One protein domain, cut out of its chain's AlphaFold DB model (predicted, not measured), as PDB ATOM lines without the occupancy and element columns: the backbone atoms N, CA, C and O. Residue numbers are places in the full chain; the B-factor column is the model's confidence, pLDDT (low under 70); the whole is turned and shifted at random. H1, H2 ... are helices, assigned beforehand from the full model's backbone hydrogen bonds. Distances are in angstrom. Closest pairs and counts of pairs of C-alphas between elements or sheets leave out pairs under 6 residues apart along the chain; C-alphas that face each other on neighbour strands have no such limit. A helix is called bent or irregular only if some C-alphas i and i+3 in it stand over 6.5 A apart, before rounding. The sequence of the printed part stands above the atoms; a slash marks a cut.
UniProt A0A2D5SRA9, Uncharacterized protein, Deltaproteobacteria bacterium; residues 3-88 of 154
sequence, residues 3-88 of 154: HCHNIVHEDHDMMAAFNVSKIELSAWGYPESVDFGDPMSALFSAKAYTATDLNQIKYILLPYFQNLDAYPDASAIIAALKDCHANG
ATOM      1  N   HIS A   3      19.005  43.534 -27.132       96.69
ATOM      2  CA  HIS A   3      17.630  43.966 -26.915       96.69
ATOM      3  C   HIS A   3      17.040  44.507 -28.218       96.69
ATOM      4  O   HIS A   3      17.756  44.707 -29.206       96.69
ATOM      5  N   CYS A   4      15.728  44.734 -28.237       97.38
ATOM      6  CA  CYS A   4      15.099  45.484 -29.320       97.38
ATOM      7  C   CYS A   4      15.525  46.957 -29.231       97.38
ATOM      8  O   CYS A   4      15.472  47.542 -28.157       97.38
ATOM      9  N   HIS A   5      15.897  47.571 -30.357       96.94
ATOM     10  CA  HIS A   5      16.304  48.984 -30.398       96.94
ATOM     11  C   HIS A   5      15.116  49.955 -30.590       96.94
ATOM     12  O   HIS A   5      15.290  51.121 -30.947       96.94
ATOM     13  N   ASN A   6      13.888  49.466 -30.380       97.62
ATOM     14  CA  ASN A   6      12.719  50.306 -30.159       97.62
ATOM     15  C   ASN A   6      12.654  50.616 -28.662       97.62
ATOM     16  O   ASN A   6      12.450  49.702 -27.871       97.62
ATOM     17  N   ILE A   7      12.790  51.890 -28.293       96.75
ATOM     18  CA  ILE A   7      12.869  52.336 -26.892       96.75
ATOM     19  C   ILE A   7      11.633  51.902 -26.096       96.75
ATOM     20  O   ILE A   7      11.746  51.514 -24.943       96.75
ATOM     21  N   VAL A   8      10.452  51.868 -26.727       97.75
ATOM     22  CA  VAL A   8       9.247  51.352 -26.063       97.75
ATOM     23  C   VAL A   8       9.426  49.880 -25.712       97.75
ATOM     24  O   VAL A   8       9.056  49.464 -24.628       97.75
ATOM     25  N   HIS A   9       9.997  49.078 -26.600       98.31
ATOM     26  CA  HIS A   9      10.228  47.666 -26.324       98.31
ATOM     27  C   HIS A   9      11.347  47.468 -25.289       98.31
ATOM     28  O   HIS A   9      11.200  46.628 -24.409       98.31
ATOM     29  N   GLU A  10      12.431  48.242 -25.362       96.88
ATOM     30  CA  GLU A  10      13.533  48.215 -24.391       96.88
ATOM     31  C   GLU A  10      13.052  48.538 -22.968       96.88
ATOM     32  O   GLU A  10      13.234  47.719 -22.069       96.88
ATOM     33  N   ASP A  11      12.367  49.671 -22.787       97.19
ATOM     34  CA  ASP A  11      11.862  50.123 -21.482       97.19
ATOM     35  C   ASP A  11      10.753  49.211 -20.929       97.19
ATOM     36  O   ASP A  11      10.534  49.159 -19.719       97.19
ATOM     37  N   HIS A  12      10.059  48.473 -21.805       97.25
ATOM     38  CA  HIS A  12       9.050  47.471 -21.441       97.25
ATOM     39  C   HIS A  12       9.599  46.034 -21.504       97.25
ATOM     40  O   HIS A  12       8.882  45.111 -21.890       97.25
ATOM     41  N   ASP A  13      10.850  45.845 -21.076       93.56
ATOM     42  CA  ASP A  13      11.444  44.540 -20.749       93.56
ATOM     43  C   ASP A  13      11.778  43.633 -21.954       93.56
ATOM     44  O   ASP A  13      11.900  42.415 -21.826       93.56
ATOM     45  N   MET A  14      12.003  44.197 -23.150       96.31
ATOM     46  CA  MET A  14      12.625  43.460 -24.267       96.31
ATOM     47  C   MET A  14      14.156  43.537 -24.236       96.31
ATOM     48  O   MET A  14      14.784  43.778 -25.275       96.31
ATOM     49  N   MET A  15      14.757  43.313 -23.062       96.06
ATOM     50  CA  MET A  15      16.208  43.317 -22.867       96.06
ATOM     51  C   MET A  15      16.752  42.021 -22.272       96.06
ATOM     52  O   MET A  15      16.137  41.387 -21.424       96.06
ATOM     53  N   ALA A  16      17.942  41.627 -22.721       96.00
ATOM     54  CA  ALA A  16      18.647  40.472 -22.197       96.00
ATOM     55  C   ALA A  16      20.168  40.687 -22.190       96.00
ATOM     56  O   ALA A  16      20.737  41.576 -22.839       96.00
ATOM     57  N   ALA A  17      20.851  39.838 -21.428       94.56
ATOM     58  CA  ALA A  17      22.300  39.797 -21.338       94.56
ATOM     59  C   ALA A  17      22.781  38.348 -21.428       94.56
ATOM     60  O   ALA A  17      22.106  37.423 -20.984       94.56
ATOM     61  N   PHE A  18      23.961  38.160 -22.003       92.81
ATOM     62  CA  PHE A  18      24.689  36.901 -21.955       92.81
ATOM     63  C   PHE A  18      26.102  37.193 -21.479       92.81
ATOM     64  O   PHE A  18      26.642  38.274 -21.722       92.81
ATOM     65  N   ASN A  19      26.687  36.222 -20.790       88.44
ATOM     66  CA  ASN A  19      28.088  36.271 -20.423       88.44
ATOM     67  C   ASN A  19      28.896  35.592 -21.531       88.44
ATOM     68  O   ASN A  19      28.613  34.446 -21.890       88.44
ATOM     69  N   VAL A  20      29.898  36.286 -22.063       85.06
ATOM     70  CA  VAL A  20      30.946  35.638 -22.850       85.06
ATOM     71  C   VAL A  20      31.886  35.014 -21.828       85.06
ATOM     72  O   VAL A  20      32.796  35.680 -21.339       85.06
ATOM     73  N   SER A  21      31.585  33.769 -21.435       72.00
ATOM     74  CA  SER A  21      32.355  33.022 -20.434       72.00
ATOM     75  C   SER A  21      33.837  33.198 -20.716       72.00
ATOM     76  O   SER A  21      34.235  32.913 -21.846       72.00
ATOM     77  N   LYS A  22      34.585  33.686 -19.710       61.75
ATOM     78  CA  LYS A  22      36.004  34.059 -19.773       61.75
ATOM     79  C   LYS A  22      36.756  33.131 -20.718       61.75
ATOM     80  O   LYS A  22      37.154  32.028 -20.352       61.75
ATOM     81  N   ILE A  23      36.883  33.571 -21.966       66.19
ATOM     82  CA  ILE A  23      37.870  33.013 -22.870       66.19
ATOM     83  C   ILE A  23      39.182  33.311 -22.144       66.19
ATOM     84  O   ILE A  23      39.372  34.422 -21.651       66.19
ATOM     85  N   GLU A  24      40.046  32.317 -21.976       72.44
ATOM     86  CA  GLU A  24      41.341  32.542 -21.343       72.44
ATOM     87  C   GLU A  24      42.198  33.389 -22.301       72.44
ATOM     88  O   GLU A  24      42.934  32.871 -23.142       72.44
ATOM     89  N   LEU A  25      42.055  34.719 -22.229       74.56
ATOM     90  CA  LEU A  25      42.814  35.659 -23.058       74.56
ATOM     91  C   LEU A  25      44.246  35.866 -22.534       74.56
ATOM     92  O   LEU A  25      45.026  36.569 -23.175       74.56
ATOM     93  N   SER A  26      44.637  35.211 -21.434       76.69
ATOM     94  CA  SER A  26      46.011  35.231 -20.914       76.69
ATOM     95  C   SER A  26      47.033  34.840 -21.988       76.69
ATOM     96  O   SER A  26      48.080  35.471 -22.109       76.69
ATOM     97  N   ALA A  27      46.703  33.850 -22.830       74.81
ATOM     98  CA  ALA A  27      47.543  33.419 -23.951       74.81
ATOM     99  C   ALA A  27      47.664  34.463 -25.080       74.81
ATOM    100  O   ALA A  27      48.553  34.364 -25.922       74.81
ATOM    101  N   TRP A  28      46.783  35.463 -25.090       74.50
ATOM    102  CA  TRP A  28      46.676  36.510 -26.105       74.50
ATOM    103  C   TRP A  28      47.065  37.893 -25.567       74.50
ATOM    104  O   TRP A  28      46.719  38.907 -26.167       74.50
ATOM    105  N   GLY A  29      47.770  37.940 -24.433       74.75
ATOM    106  CA  GLY A  29      48.297  39.182 -23.870       74.75
ATOM    107  C   GLY A  29      47.330  39.954 -22.974       74.75
ATOM    108  O   GLY A  29      47.635  41.091 -22.645       74.75
ATOM    109  N   TYR A  30      46.208  39.359 -22.547       80.75
ATOM    110  CA  TYR A  30      45.295  39.973 -21.573       80.75
ATOM    111  C   TYR A  30      45.437  39.269 -20.219       80.75
ATOM    112  O   TYR A  30      44.739  38.283 -19.961       80.75
ATOM    113  N   PRO A  31      46.352  39.720 -19.348       77.31
ATOM    114  CA  PRO A  31      46.414  39.209 -17.989       77.31
ATOM    115  C   PRO A  31      45.139  39.610 -17.233       77.31
ATOM    116  O   PRO A  31      44.738  40.771 -17.268       77.31
ATOM    117  N   GLU A  32      44.513  38.684 -16.501       74.38
ATOM    118  CA  GLU A  32      43.355  38.981 -15.636       74.38
ATOM    119  C   GLU A  32      43.764  39.729 -14.349       74.38
ATOM    120  O   GLU A  32      43.447  39.318 -13.233       74.38
ATOM    121  N   SER A  33      44.528  40.816 -14.482       83.31
ATOM    122  CA  SER A  33      44.961  41.657 -13.359       83.31
ATOM    123  C   SER A  33      43.813  42.498 -12.792       83.31
ATOM    124  O   SER A  33      43.784  42.785 -11.595       83.31
ATOM    125  N   VAL A  34      42.859  42.871 -13.646       86.50
ATOM    126  CA  VAL A  34      41.658  43.641 -13.315       86.50
ATOM    127  C   VAL A  34      40.446  42.905 -13.874       86.50
ATOM    128  O   VAL A  34      40.468  42.412 -15.000       86.50
ATOM    129  N   ASP A  35      39.376  42.830 -13.083       87.12
ATOM    130  CA  ASP A  35      38.119  42.250 -13.544       87.12
ATOM    131  C   ASP A  35      37.316  43.277 -14.353       87.12
ATOM    132  O   ASP A  35      36.744  44.224 -13.803       87.12
ATOM    133  N   PHE A  36      37.292  43.082 -15.671       89.38
ATOM    134  CA  PHE A  36      36.507  43.875 -16.621       89.38
ATOM    135  C   PHE A  36      35.165  43.219 -16.991       89.38
ATOM    136  O   PHE A  36      34.413  43.780 -17.787       89.38
ATOM    137  N   GLY A  37      34.864  42.026 -16.462       88.44
ATOM    138  CA  GLY A  37      33.661  41.271 -16.825       88.44
ATOM    139  C   GLY A  37      32.395  41.728 -16.100       88.44
ATOM    140  O   GLY A  37      31.291  41.496 -16.599       88.44
ATOM    141  N   ASP A  38      32.537  42.371 -14.940       91.38
ATOM    142  CA  ASP A  38      31.413  42.853 -14.138       91.38
ATOM    143  C   ASP A  38      31.022  44.300 -14.506       91.38
ATOM    144  O   ASP A  38      31.759  45.238 -14.176       91.38
ATOM    145  N   PRO A  39      29.841  44.529 -15.120       92.75
ATOM    146  CA  PRO A  39      29.370  45.878 -15.429       92.75
ATOM    147  C   PRO A  39      29.051  46.714 -14.179       92.75
ATOM    148  O   PRO A  39      28.954  47.935 -14.284       92.75
ATOM    149  N   MET A  40      28.889  46.091 -13.004       94.81
ATOM    150  CA  MET A  40      28.621  46.768 -11.730       94.81
ATOM    151  C   MET A  40      29.879  46.999 -10.881       94.81
ATOM    152  O   MET A  40      29.771  47.412  -9.721       94.81
ATOM    153  N   SER A  41      31.072  46.793 -11.450       93.44
ATOM    154  CA  SER A  41      32.342  46.996 -10.752       93.44
ATOM    155  C   SER A  41      32.465  48.409 -10.169       93.44
ATOM    156  O   SER A  41      32.346  49.427 -10.858       93.44
ATOM    157  N   ALA A  42      32.776  48.479  -8.871       93.56
ATOM    158  CA  ALA A  42      32.923  49.740  -8.143       93.56
ATOM    159  C   ALA A  42      34.051  50.634  -8.692       93.56
ATOM    160  O   ALA A  42      34.017  51.848  -8.490       93.56
ATOM    161  N   LEU A  43      35.031  50.055  -9.397       91.94
ATOM    162  CA  LEU A  43      36.133  50.792 -10.027       91.94
ATOM    163  C   LEU A  43      35.644  51.729 -11.137       91.94
ATOM    164  O   LEU A  43      36.187  52.823 -11.300       91.94
ATOM    165  N   PHE A  44      34.608  51.307 -11.864       93.50
ATOM    166  CA  PHE A  44      34.063  52.010 -13.028       93.50
ATOM    167  C   PHE A  44      32.718  52.684 -12.741       93.50
ATOM    168  O   PHE A  44      32.149  53.335 -13.615       93.50
ATOM    169  N   SER A  45      32.216  52.554 -11.512       94.31
ATOM    170  CA  SER A  45      30.963  53.174 -11.098       94.31
ATOM    171  C   SER A  45      31.058  54.703 -11.073       94.31
ATOM    172  O   SER A  45      32.113  55.292 -10.806       94.31
ATOM    173  N   ALA A  46      29.927  55.354 -11.333       94.69
ATOM    174  CA  ALA A  46      29.817  56.802 -11.292       94.69
ATOM    175  C   ALA A  46      30.126  57.345  -9.886       94.69
ATOM    176  O   ALA A  46      29.748  56.768  -8.866       94.69
ATOM    177  N   LYS A  47      30.793  58.501  -9.837       91.44
ATOM    178  CA  LYS A  47      31.122  59.215  -8.596       91.44
ATOM    179  C   LYS A  47      30.346  60.524  -8.528       91.44
ATOM    180  O   LYS A  47      30.025  61.114  -9.558       91.44
ATOM    181  N   ALA A  48      30.058  60.985  -7.312       94.62
ATOM    182  CA  ALA A  48      29.429  62.283  -7.103       94.62
ATOM    183  C   ALA A  48      30.298  63.399  -7.706       94.62
ATOM    184  O   ALA A  48      31.509  63.442  -7.484       94.62
ATOM    185  N   TYR A  49      29.671  64.296  -8.463       93.56
ATOM    186  CA  TYR A  49      30.342  65.425  -9.095       93.56
ATOM    187  C   TYR A  49      30.206  66.676  -8.227       93.56
ATOM    188  O   TYR A  49      29.099  67.047  -7.838       93.56
ATOM    189  N   THR A  50      31.329  67.331  -7.937       92.50
ATOM    190  CA  THR A  50      31.369  68.586  -7.171       92.50
ATOM    191  C   THR A  50      31.897  69.738  -8.021       92.50
ATOM    192  O   THR A  50      31.245  70.773  -8.126       92.50
ATOM    193  N   ALA A  51      33.054  69.558  -8.656       94.75
ATOM    194  CA  ALA A  51      33.671  70.507  -9.574       94.75
ATOM    195  C   ALA A  51      34.687  69.793 -10.480       94.75
ATOM    196  O   ALA A  51      35.138  68.689 -10.178       94.75
ATOM    197  N   THR A  52      35.064  70.435 -11.588       95.38
ATOM    198  CA  THR A  52      36.084  69.914 -12.510       95.38
ATOM    199  C   THR A  52      37.477  70.392 -12.096       95.38
ATOM    200  O   THR A  52      37.776  71.579 -12.209       95.38
ATOM    201  N   ASP A  53      38.345  69.468 -11.682       95.38
ATOM    202  CA  ASP A  53      39.783  69.709 -11.514       95.38
ATOM    203  C   ASP A  53      40.558  69.112 -12.701       95.38
ATOM    204  O   ASP A  53      40.768  67.900 -12.808       95.38
ATOM    205  N   LEU A  54      40.997  69.981 -13.615       96.56
ATOM    206  CA  LEU A  54      41.730  69.565 -14.812       96.56
ATOM    207  C   LEU A  54      43.099  68.951 -14.499       96.56
ATOM    208  O   LEU A  54      43.571  68.125 -15.283       96.56
ATOM    209  N   ASN A  55      43.739  69.322 -13.387       97.12
ATOM    210  CA  ASN A  55      45.027  68.749 -13.005       97.12
ATOM    211  C   ASN A  55      44.839  67.320 -12.496       97.12
ATOM    212  O   ASN A  55      45.552  66.416 -12.931       97.12
ATOM    213  N   GLN A  56      43.829  67.093 -11.654       95.69
ATOM    214  CA  GLN A  56      43.469  65.746 -11.213       95.69
ATOM    215  C   GLN A  56      43.136  64.838 -12.406       95.69
ATOM    216  O   GLN A  56      43.614  63.703 -12.478       95.69
ATOM    217  N   ILE A  57      42.357  65.334 -13.371       95.19
ATOM    218  CA  ILE A  57      41.996  64.560 -14.564       95.19
ATOM    219  C   ILE A  57      43.242  64.192 -15.377       95.19
ATOM    220  O   ILE A  57      43.457  63.017 -15.673       95.19
ATOM    221  N   LYS A  58      44.076  65.182 -15.714       97.56
ATOM    222  CA  LYS A  58      45.229  64.992 -16.606       97.56
ATOM    223  C   LYS A  58      46.343  64.153 -15.993       97.56
ATOM    224  O   LYS A  58      46.944  63.358 -16.706       97.56
ATOM    225  N   TYR A  59      46.629  64.338 -14.707       97.62
ATOM    226  CA  TYR A  59      47.820  63.759 -14.084       97.62
ATOM    227  C   TYR A  59      47.534  62.550 -13.194       97.62
ATOM    228  O   TYR A  59      48.464  61.816 -12.877       97.62
ATOM    229  N   ILE A  60      46.277  62.321 -12.800       95.69
ATOM    230  CA  ILE A  60      45.914  61.204 -11.920       95.69
ATOM    231  C   ILE A  60      44.953  60.254 -12.630       95.69
ATOM    232  O   ILE A  60      45.274  59.081 -12.801       95.69
ATOM    233  N   LEU A  61      43.790  60.742 -13.073       95.12
ATOM    234  CA  LEU A  61      42.724  59.865 -13.569       95.12
ATOM    235  C   LEU A  61      43.033  59.258 -14.941       95.12
ATOM    236  O   LEU A  61      42.911  58.046 -15.101       95.12
ATOM    237  N   LEU A  62      43.444  60.067 -15.923       96.00
ATOM    238  CA  LEU A  62      43.757  59.550 -17.260       96.00
ATOM    239  C   LEU A  62      44.932  58.555 -17.240       96.00
ATOM    240  O   LEU A  62      44.771  57.468 -17.794       96.00
ATOM    241  N   PRO A  63      46.067  58.836 -16.561       97.12
ATOM    242  CA  PRO A  63      47.140  57.854 -16.435       97.12
ATOM    243  C   PRO A  63      46.707  56.600 -15.672       97.12
ATOM    244  O   PRO A  63      47.109  55.503 -16.042       97.12
ATOM    245  N   TYR A  64      45.864  56.735 -14.642       95.38
ATOM    246  CA  TYR A  64      45.316  55.585 -13.923       95.38
ATOM    247  C   TYR A  64      44.543  54.646 -14.860       95.38
ATOM    248  O   TYR A  64      44.862  53.462 -14.901       95.38
ATOM    249  N   PHE A  65      43.592  55.160 -15.651       94.69
ATOM    250  CA  PHE A  65      42.824  54.336 -16.594       94.69
ATOM    251  C   PHE A  65      43.684  53.769 -17.726       94.69
ATOM    252  O   PHE A  65      43.475  52.628 -18.127       94.69
ATOM    253  N   GLN A  66      44.670  54.527 -18.210       94.19
ATOM    254  CA  GLN A  66      45.620  54.035 -19.207       94.19
ATOM    255  C   GLN A  66      46.433  52.844 -18.675       94.19
ATOM    256  O   GLN A  66      46.643  51.877 -19.400       94.19
ATOM    257  N   ASN A  67      46.854  52.898 -17.410       93.94
ATOM    258  CA  ASN A  67      47.638  51.840 -16.771       93.94
ATOM    259  C   ASN A  67      46.818  50.592 -16.410       93.94
ATOM    260  O   ASN A  67      47.411  49.580 -16.048       93.94
ATOM    261  N   LEU A  68      45.481  50.642 -16.491       91.94
ATOM    262  CA  LEU A  68      44.656  49.433 -16.389       91.94
ATOM    263  C   LEU A  68      44.826  48.525 -17.607       91.94
ATOM    264  O   LEU A  68      44.481  47.354 -17.511       91.94
ATOM    265  N   ASP A  69      45.325  49.077 -18.720       90.62
ATOM    266  CA  ASP A  69      45.655  48.344 -19.938       90.62
ATOM    267  C   ASP A  69      44.525  47.392 -20.362       90.62
ATOM    268  O   ASP A  69      44.693  46.186 -20.482       90.62
ATOM    269  N   ALA A  70      43.312  47.938 -20.513       89.62
ATOM    270  CA  ALA A  70      42.116  47.143 -20.805       89.62
ATOM    271  C   ALA A  70      42.136  46.507 -22.209       89.62
ATOM    272  O   ALA A  70      41.438  45.524 -22.456       89.62
ATOM    273  N   TYR A  71      42.920  47.075 -23.134       89.94
ATOM    274  CA  TYR A  71      43.016  46.650 -24.534       89.94
ATOM    275  C   TYR A  71      44.482  46.649 -25.023       89.94
ATOM    276  O   TYR A  71      44.822  47.457 -25.891       89.94
ATOM    277  N   PRO A  72      45.348  45.766 -24.489       89.19
ATOM    278  CA  PRO A  72      46.782  45.740 -24.786       89.19
ATOM    279  C   PRO A  72      47.075  45.419 -26.252       89.19
ATOM    280  O   PRO A  72      47.880  46.088 -26.897       89.19
ATOM    281  N   ASP A  73      46.401  44.402 -26.800       87.19
ATOM    282  CA  ASP A  73      46.582  43.982 -28.187       87.19
ATOM    283  C   ASP A  73      45.253  43.553 -28.819       87.19
ATOM    284  O   ASP A  73      44.833  42.393 -28.791       87.19
ATOM    285  N   ALA A  74      44.547  44.520 -29.402       87.44
ATOM    286  CA  ALA A  74      43.345  44.241 -30.183       87.44
ATOM    287  C   ALA A  74      43.671  43.504 -31.497       87.44
ATOM    288  O   ALA A  74      42.838  42.763 -32.025       87.44
ATOM    289  N   SER A  75      44.876  43.691 -32.039       88.81
ATOM    290  CA  SER A  75      45.255  43.160 -33.349       88.81
ATOM    291  C   SER A  75      45.493  41.651 -33.314       88.81
ATOM    292  O   SER A  75      45.008  40.945 -34.204       88.81
ATOM    293  N   ALA A  76      46.133  41.144 -32.254       86.81
ATOM    294  CA  ALA A  76      46.312  39.714 -32.026       86.81
ATOM    295  C   ALA A  76      44.968  38.986 -31.903       86.81
ATOM    296  O   ALA A  76      44.776  37.949 -32.536       86.81
ATOM    297  N   ILE A  77      44.005  39.559 -31.173       86.44
ATOM    298  CA  ILE A  77      42.660  38.978 -31.032       86.44
ATOM    299  C   ILE A  77      41.921  38.952 -32.372       86.44
ATOM    300  O   ILE A  77      41.306  37.947 -32.725       86.44
ATOM    301  N   ILE A  78      42.006  40.026 -33.162       89.06
ATOM    302  CA  ILE A  78      41.395  40.066 -34.499       89.06
ATOM    303  C   ILE A  78      42.037  39.023 -35.425       89.06
ATOM    304  O   ILE A  78      41.333  38.383 -36.210       89.06
ATOM    305  N   ALA A  79      43.355  38.832 -35.352       89.44
ATOM    306  CA  ALA A  79      44.052  37.803 -36.120       89.44
ATOM    307  C   ALA A  79      43.623  36.388 -35.694       89.44
ATOM    308  O   ALA A  79      43.302  35.568 -36.554       89.44
ATOM    309  N   ALA A  80      43.526  36.136 -34.387       84.81
ATOM    310  CA  ALA A  80      43.030  34.881 -33.822       84.81
ATOM    311  C   ALA A  80      41.604  34.562 -34.284       84.81
ATOM    312  O   ALA A  80      41.299  33.438 -34.679       84.81
ATOM    313  N   LEU A  81      40.731  35.573 -34.276       88.12
ATOM    314  CA  LEU A  81      39.350  35.442 -34.723       88.12
ATOM    315  C   LEU A  81      39.280  35.084 -36.214       88.12
ATOM    316  O   LEU A  81      38.517  34.200 -36.599       88.12
ATOM    317  N   LYS A  82      40.100  35.736 -37.050       91.94
ATOM    318  CA  LYS A  82      40.196  35.423 -38.486       91.94
ATOM    319  C   LYS A  82      40.668  33.989 -38.728       91.94
ATOM    320  O   LYS A  82      40.092  33.316 -39.579       91.94
ATOM    321  N   ASP A  83      41.669  33.524 -37.982       89.94
ATOM    322  CA  ASP A  83      42.149  32.139 -38.064       89.94
ATOM    323  C   ASP A  83      41.056  31.140 -37.654       89.94
ATOM    324  O   ASP A  83      40.766  30.203 -38.395       89.94
ATOM    325  N   CYS A  84      40.369  31.397 -36.537       88.81
ATOM    326  CA  CYS A  84      39.259  30.571 -36.056       88.81
ATOM    327  C   CYS A  84      38.097  30.506 -37.062       88.81
ATOM    328  O   CYS A  84      37.529  29.440 -37.289       88.81
ATOM    329  N   HIS A  85      37.754  31.617 -37.721       91.12
ATOM    330  CA  HIS A  85      36.715  31.628 -38.756       91.12
ATOM    331  C   HIS A  85      37.103  30.830 -40.006       91.12
ATOM    332  O   HIS A  85      36.229  30.249 -40.647       91.12
ATOM    333  N   ALA A  86      38.388  30.804 -40.367       94.44
ATOM    334  CA  ALA A  86      38.872  30.061 -41.529       94.44
ATOM    335  C   ALA A  86      39.042  28.560 -41.242       94.44
ATOM    336  O   ALA A  86      38.733  27.731 -42.095       94.44
ATOM    337  N   ASN A  87      39.533  28.220 -40.049       90.50
ATOM    338  CA  ASN A  87      40.027  26.882 -39.720       90.50
ATOM    339  C   ASN A  87      39.206  26.157 -38.637       90.50
ATOM    340  O   ASN A  87      39.489  25.000 -38.325       90.50
ATOM    341  N   GLY A  88      38.182  26.808 -38.078       83.56
ATOM    342  CA  GLY A  88      37.421  26.319 -36.931       83.56
ATOM    343  C   GLY A  88      38.157  26.520 -35.595       83.56
ATOM    344  O   GLY A  88      39.317  26.936 -35.563       83.56
TER     345      GLY A  88
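Overview. This is residues 3 to 88 of the 154 residues of an uncharacterized protein of Deltaproteobacteria bacterium (UniProt A0A2D5SRA9). An open, flat frame with no packed helices: H3 and H4 follow one another along the longest axis, and a thin link, residues 12 to 24, leads away from H2 to the small helix H1 at its far end. Residues 29 to 53 make a wide loop from H2 to the start of H3. The printed part has 86 residues with four named helices, H1, H2, H3 and H4 in that order, and no named strand; its class is all helix, though only 37 residues are in named elements. It is only just extended, close to loose, with a radius of gyration of the C-alphas of 18.2 A and spans of 53 by 39 by 18 A.

Arrangement. Start with H1, residues 7 to 11, which touches no helix and is apart from H3, residues 54 to 67, and H4, residues 74 to 87. Next look at H2, residues 25 to 28: it is close to H4 but not clearly touching, the closest C-alphas, those of Trp 28 and Ala 76, being 6.7 A apart. H3 and H4 are apart. In H1 and H4 every O i to N i+4 pair is within hydrogen-bond range, in H3 8 of 10; H2 is too short for such a pair, but its one O i to N i+3 pair is within range.

Along the chain. Find C-alpha 7 at (12.869, 52.336, -26.892), where H1 begins. H3 runs 18.8 A from C-alpha 54 at (41.730, 69.565, -14.812) and is only just irregular, C-alphas 59 and 62 being 6.7 A apart. H4 runs 20.1 A to C-alpha 87 at (40.027, 26.882, -39.720).

Size, cuts and confidence. The C-alphas farthest apart, those of Thr 50 and Asn 87, are 53.6 A apart. The printed part has no cut. The links H1 to H2 and H2 to H3 are long. Confidence is low, under 70, at residues 22 to 23.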